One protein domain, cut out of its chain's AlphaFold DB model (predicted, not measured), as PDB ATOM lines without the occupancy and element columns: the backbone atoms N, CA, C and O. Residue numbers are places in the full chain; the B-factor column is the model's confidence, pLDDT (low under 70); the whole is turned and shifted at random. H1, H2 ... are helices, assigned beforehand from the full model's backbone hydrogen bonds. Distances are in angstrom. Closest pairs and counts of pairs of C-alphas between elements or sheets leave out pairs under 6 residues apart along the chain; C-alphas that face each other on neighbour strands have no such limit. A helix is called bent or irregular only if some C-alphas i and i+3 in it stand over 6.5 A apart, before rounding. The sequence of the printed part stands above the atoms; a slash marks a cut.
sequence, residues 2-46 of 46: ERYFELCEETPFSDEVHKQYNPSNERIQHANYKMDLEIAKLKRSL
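Overview. This is residues 2 to 46 of the 46 residues of an uncharacterized protein of Acinetobacter indicus CIP 110367 (UniProt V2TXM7). The printed part is a wide, open V drawn in one flat layer: one arm, residues 2 to 20, holds two short helices in a row, H1 and H2, and the other arm ends in the longest helix, H3. Residues 21 to 29 make the link around the turn, and nothing fills the space between the arms. There are 45 residues printed, with three named helices in the order H1, H2, H3 and no named strand, and the class is all helix. The whole is extended, with a radius of gyration of the C-alphas of 18.6 A, and the C-alphas span 51 by 30 by 11 A.

Along the chain. H1 takes residues 2 to 7, Glu 2 to Leu 7, and is 9.1 A long from first to last C-alpha; C-alpha 2 is at (13.604, 28.805, 49.309). H2 takes residues 14 to 20, Ser 14 to Gln 20, and is 10.1 A long; C-alpha 14 is at (-1.695, 36.273, 37.267). H2 is irregular, but only just: C-alphas 16 and 19 are 6.9 A apart, against about 5 A in a regular helix. H3 takes residues 30 to 44, His 30 to Arg 44, and is 21.5 A long, ending with C-alpha 44 at (-10.444, 64.800, 63.873). H3 is irregular too: C-alphas 31 and 34 are 7.2 A apart.

Arrangement. H1 touches no helix, and it is apart from H2, with no C-alpha of the one within 8 A of the other. By the same test H2 and H3 are apart, and so are H1 and H3. Residues 2 to 46 stand free, with no C-alpha within 10 A of another that lies 8 or more places further along the chain. In H1 every pair of O i and N i+4 is within hydrogen-bond range. In H3 9 of 11 such pairs are within range, while in H2 1 of 3 is, beside 2 of 4 pairs of O i and N i+3.

Size, cuts and confidence. The two C-alphas farthest apart are those of Phe 5 and Leu 46, at 51.3 A, and the first and last printed C-alphas, of Glu 2 and Leu 46, are 50.9 A apart. The printed part has no cut, and Leu 46 is the chain's last residue. The link from H1 to H2, with 6 residues, and the link from H2 to H3, with 9 residues, are both short. The mean pLDDT of the printed part is 77.9, and the model's confidence is low, under 70, at residues 28 to 32 and 45 to 46.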
ATOM      1  N   GLU A   2      14.445  29.883  48.753       70.75
ATOM      2  CA  GLU A   2      13.604  28.805  49.309       70.75
ATOM      3  C   GLU A   2      12.110  29.163  49.416       70.75
ATOM      4  O   GLU A   2      11.285  28.463  48.844       70.75
ATOM      5  N   ARG A   3      11.765  30.328  49.986       73.31
ATOM      6  CA  ARG A   3      10.357  30.765  50.121       73.31
ATOM      7  C   ARG A   3       9.560  30.832  48.816       73.31
ATOM      8  O   ARG A   3       8.343  30.754  48.840       73.31
ATOM      9  N   TYR A   4      10.227  31.054  47.683       74.19
ATOM     10  CA  TYR A   4       9.535  31.125  46.394       74.19
ATOM     11  C   TYR A   4       8.994  29.752  45.985       74.19
ATOM     12  O   TYR A   4       7.860  29.665  45.536       74.19
ATOM     13  N   PHE A   5       9.782  28.694  46.190       75.38
ATOM     14  CA  PHE A   5       9.368  27.324  45.891       75.38
ATOM     15  C   PHE A   5       8.283  26.822  46.847       75.38
ATOM     16  O   PHE A   5       7.476  25.987  46.467       75.38
ATOM     17  N   GLU A   6       8.248  27.342  48.074       81.19
ATOM     18  CA  GLU A   6       7.183  27.043  49.037       81.19
ATOM     19  C   GLU A   6       5.848  27.691  48.633       81.19
ATOM     20  O   GLU A   6       4.796  27.090  48.808       81.19
ATOM     21  N   LEU A   7       5.888  28.906  48.073       79.56
ATOM     22  CA  LEU A   7       4.697  29.703  47.760       79.56
ATOM     23  C   LEU A   7       4.181  29.523  46.326       79.56
ATOM     24  O   LEU A   7       3.013  29.804  46.076       79.56
ATOM     25  N   CYS A   8       5.009  29.081  45.372       79.44
ATOM     26  CA  CYS A   8       4.625  29.056  43.955       79.44
ATOM     27  C   CYS A   8       3.448  28.124  43.650       79.44
ATOM     28  O   CYS A   8       2.665  28.416  42.755       79.44
ATOM     29  N   GLU A   9       3.299  27.042  44.414       76.06
ATOM     30  CA  GLU A   9       2.165  26.119  44.287       76.06
ATOM     31  C   GLU A   9       0.874  26.698  44.895       76.06
ATOM     32  O   GLU A   9      -0.227  26.380  44.448       76.06
ATOM     33  N   GLU A  10       0.989  27.565  45.906       82.06
ATOM     34  CA  GLU A  10      -0.155  28.162  46.612       82.06
ATOM     35  C   GLU A  10      -0.624  29.481  45.985       82.06
ATOM     36  O   GLU A  10      -1.787  29.865  46.132       82.06
ATOM     37  N   THR A  11       0.270  30.188  45.286       81.38
ATOM     38  CA  THR A  11      -0.011  31.469  44.631       81.38
ATOM     39  C   THR A  11       0.195  31.347  43.118       81.38
ATOM     40  O   THR A  11       1.304  31.600  42.639       81.38
ATOM     41  N   PRO A  12      -0.857  30.987  42.358       80.94
ATOM     42  CA  PRO A  12      -0.776  30.877  40.908       80.94
ATOM     43  C   PRO A  12      -0.386  32.205  40.262       80.94
ATOM     44  O   PRO A  12      -0.641  33.289  40.806       80.94
ATOM     45  N   PHE A  13       0.181  32.135  39.060       82.88
ATOM     46  CA  PHE A  13       0.528  33.347  38.331       82.88
ATOM     47  C   PHE A  13      -0.718  34.084  37.845       82.88
ATOM     48  O   PHE A  13      -1.754  33.489  37.549       82.88
ATOM     49  N   SER A  14      -0.595  35.407  37.704       79.69
ATOM     50  CA  SER A  14      -1.695  36.273  37.267       79.69
ATOM     51  C   SER A  14      -2.346  35.779  35.972       79.69
ATOM     52  O   SER A  14      -3.568  35.781  35.870       79.69
ATOM     53  N   ASP A  15      -1.556  35.305  35.006       83.94
ATOM     54  CA  ASP A  15      -2.053  34.830  33.708       83.94
ATOM     55  C   ASP A  15      -2.927  33.567  33.823       83.94
ATOM     56  O   ASP A  15      -3.830  33.349  33.010       83.94
ATOM     57  N   GLU A  16      -2.701  32.754  34.856       82.88
ATOM     58  CA  GLU A  16      -3.429  31.510  35.116       82.88
ATOM     59  C   GLU A  16      -4.798  31.787  35.756       82.88
ATOM     60  O   GLU A  16      -5.786  31.130  35.422       82.88
ATOM     61  N   VAL A  17      -4.885  32.812  36.613       83.31
ATOM     62  CA  VAL A  17      -6.119  33.202  37.324       83.31
ATOM     63  C   VAL A  17      -6.912  34.303  36.623       83.31
ATOM     64  O   VAL A  17      -8.095  34.479  36.907       83.31
ATOM     65  N   HIS A  18      -6.319  35.016  35.659       82.19
ATOM     66  CA  HIS A  18      -6.977  36.132  34.969       82.19
ATOM     67  C   HIS A  18      -8.272  35.713  34.260       82.19
ATOM     68  O   HIS A  18      -9.249  36.453  34.251       82.19
ATOM     69  N   LYS A  19      -8.327  34.488  33.722       85.56
ATOM     70  CA  LYS A  19      -9.539  33.941  33.081       85.56
ATOM     71  C   LYS A  19     -10.698  33.723  34.061       85.56
ATOM     72  O   LYS A  19     -11.845  33.654  33.636       85.56
ATOM     73  N   GLN A  20     -10.390  33.577  35.347       84.69
ATOM     74  CA  GLN A  20     -11.351  33.367  36.432       84.69
ATOM     75  C   GLN A  20     -11.670  34.674  37.175       84.69
ATOM     76  O   GLN A  20     -12.552  34.700  38.034       84.69
ATOM     77  N   TYR A  21     -10.967  35.762  36.852       82.75
ATOM     78  CA  TYR A  21     -11.165  37.063  37.468       82.75
ATOM     79  C   TYR A  21     -12.482  37.688  36.994       82.75
ATOM     80  O   TYR A  21     -12.690  37.935  35.806       82.75
ATOM     81  N   ASN A  22     -13.377  37.963  37.945       84.19
ATOM     82  CA  ASN A  22     -14.627  38.669  37.702       84.19
ATOM     83  C   ASN A  22     -14.627  39.991  38.487       84.19
ATOM     84  O   ASN A  22     -14.765  39.946  39.713       84.19
ATOM     85  N   PRO A  23     -14.551  41.152  37.809       79.69
ATOM     86  CA  PRO A  23     -14.617  42.466  38.451       79.69
ATOM     87  C   PRO A  23     -15.843  42.655  39.357       79.69
ATOM     88  O   PRO A  23     -15.782  43.357  40.358       79.69
ATOM     89  N   SER A  24     -16.973  42.011  39.042       80.06
ATOM     90  CA  SER A  24     -18.190  42.100  39.859       80.06
ATOM     91  C   SER A  24     -18.097  41.348  41.190       80.06
ATOM     92  O   SER A  24     -18.875  41.636  42.096       80.06
ATOM     93  N   ASN A  25     -17.162  40.402  41.312       82.50
ATOM     94  CA  ASN A  25     -16.890  39.664  42.547       82.50
ATOM     95  C   ASN A  25     -15.801  40.332  43.391       82.50
ATOM     96  O   ASN A  25     -15.504  39.859  44.492       82.50
ATOM     97  N   GLU A  26     -15.183  41.404  42.893       76.56
ATOM     98  CA  GLU A  26     -14.242  42.159  43.699       76.56
ATOM     99  C   GLU A  26     -14.944  42.728  44.921       76.56
ATOM    100  O   GLU A  26     -16.054  43.268  44.868       76.56
ATOM    101  N   ARG A  27     -14.254  42.638  46.057       73.31
ATOM    102  CA  ARG A  27     -14.677  43.341  47.256       73.31
ATOM    103  C   ARG A  27     -14.712  44.829  46.914       73.31
ATOM    104  O   ARG A  27     -13.659  45.430  46.724       73.31
ATOM    105  N   ILE A  28     -15.912  45.407  46.827       68.62
ATOM    106  CA  ILE A  28     -16.119  46.823  46.509       68.62
ATOM    107  C   ILE A  28     -15.307  47.663  47.501       68.62
ATOM    108  O   ILE A  28     -15.694  47.822  48.657       68.62
ATOM    109  N   GLN A  29     -14.173  48.202  47.054       63.25
ATOM    110  CA  GLN A  29     -13.309  49.025  47.904       63.25
ATOM    111  C   GLN A  29     -13.875  50.447  48.069       63.25
ATOM    112  O   GLN A  29     -13.642  51.112  49.074       63.25
ATOM    113  N   HIS A  30     -14.659  50.920  47.094       59.84
ATOM    114  CA  HIS A  30     -14.939  52.348  46.921       59.84
ATOM    115  C   HIS A  30     -16.266  52.867  47.478       59.84
ATOM    116  O   HIS A  30     -16.401  54.084  47.590       59.84
ATOM    117  N   ALA A  31     -17.229  52.014  47.847       59.47
ATOM    118  CA  ALA A  31     -18.516  52.517  48.344       59.47
ATOM    119  C   ALA A  31     -18.339  53.318  49.643       59.47
ATOM    120  O   ALA A  31     -18.909  54.397  49.791       59.47
ATOM    121  N   ASN A  32     -17.471  52.834  50.535       64.06
ATOM    122  CA  ASN A  32     -17.290  53.447  51.844       64.06
ATOM    123  C   ASN A  32     -15.980  54.218  51.981       64.06
ATOM    124  O   ASN A  32     -15.946  55.126  52.789       64.06
ATOM    125  N   TYR A  33     -14.946  53.994  51.161       75.31
ATOM    126  CA  TYR A  33     -13.653  54.668  51.365       75.31
ATOM    127  C   TYR A  33     -13.746  56.203  51.376       75.31
ATOM    128  O   TYR A  33     -13.180  56.861  52.248       75.31
ATOM    129  N   LYS A  34     -14.509  56.795  50.445       78.31
ATOM    130  CA  LYS A  34     -14.734  58.248  50.439       78.31
ATOM    131  C   LYS A  34     -15.517  58.695  51.678       78.31
ATOM    132  O   LYS A  34     -15.156  59.689  52.291       78.31
ATOM    133  N   MET A  35     -16.564  57.963  52.047       78.69
ATOM    134  CA  MET A  35     -17.389  58.270  53.219       78.69
ATOM    135  C   MET A  35     -16.591  58.141  54.524       78.69
ATOM    136  O   MET A  35     -16.632  59.039  55.355       78.69
ATOM    137  N   ASP A  36     -15.812  57.075  54.669       83.56
ATOM    138  CA  ASP A  36     -14.946  56.789  55.810       83.56
ATOM    139  C   ASP A  36     -13.863  57.863  55.960       83.56
ATOM    140  O   ASP A  36     -13.601  58.324  57.072       83.56
ATOM    141  N   LEU A  37     -13.280  58.329  54.847       84.19
ATOM    142  CA  LEU A  37     -12.350  59.462  54.844       84.19
ATOM    143  C   LEU A  37     -13.013  60.758  55.319       84.19
ATOM    144  O   LEU A  37     -12.424  61.483  56.121       84.19
ATOM    145  N   GLU A  38     -14.221  61.065  54.844       86.00
ATOM    146  CA  GLU A  38     -14.950  62.263  55.276       86.00
ATOM    147  C   GLU A  38     -15.356  62.179  56.757       86.00
ATOM    148  O   GLU A  38     -15.165  63.138  57.506       86.00
ATOM    149  N   ILE A  39     -15.800  61.010  57.230       87.31
ATOM    150  CA  ILE A  39     -16.081  60.761  58.653       87.31
ATOM    151  C   ILE A  39     -14.812  60.934  59.500       87.31
ATOM    152  O   ILE A  39     -14.864  61.551  60.565       87.31
ATOM    153  N   ALA A  40     -13.666  60.418  59.049       87.56
ATOM    154  CA  ALA A  40     -12.397  60.542  59.764       87.56
ATOM    155  C   ALA A  40     -11.917  62.001  59.858       87.56
ATOM    156  O   ALA A  40     -11.431  62.414  60.913       87.56
ATOM    157  N   LYS A  41     -12.089  62.799  58.794       88.50
ATOM    158  CA  LYS A  41     -11.793  64.242  58.815       88.50
ATOM    159  C   LYS A  41     -12.668  64.977  59.829       88.50
ATOM    160  O   LYS A  41     -12.128  65.714  60.648       88.50
ATOM    161  N   LEU A  42     -13.981  64.729  59.812       88.06
ATOM    162  CA  LEU A  42     -14.938  65.357  60.732       88.06
ATOM    163  C   LEU A  42     -14.651  65.009  62.199       88.06
ATOM    164  O   LEU A  42     -14.650  65.892  63.053       88.06
ATOM    165  N   LYS A  43     -14.356  63.737  62.498       84.94
ATOM    166  CA  LYS A  43     -13.999  63.294  63.856       84.94
ATOM    167  C   LYS A  43     -12.689  63.891  64.367       84.94
ATOM    168  O   LYS A  43     -12.551  64.056  65.566       84.94
ATOM    169  N   ARG A  44     -11.725  64.183  63.487       72.00
ATOM    170  CA  ARG A  44     -10.444  64.800  63.873       72.00
ATOM    171  C   ARG A  44     -10.572  66.302  64.161       72.00
ATOM    172  O   ARG A  44      -9.706  66.861  64.824       72.00
ATOM    173  N   SER A  45     -11.604  66.952  63.625       63.06
ATOM    174  CA  SER A  45     -11.887  68.379  63.834       63.06
ATOM    175  C   SER A  45     -12.765  68.692  65.056       63.06
ATOM    176  O   SER A  45     -13.053  69.865  65.283       63.06
ATOM    177  N   LEU A  46     -13.193  67.673  65.809       54.78
ATOM    178  CA  LEU A  46     -13.936  67.777  67.071       54.78
ATOM    179  C   LEU A  46     -13.037  67.370  68.242       54.78
ATOM    180  O   LEU A  46     -13.207  67.968  69.326       54.78
TER     181      LEU A  46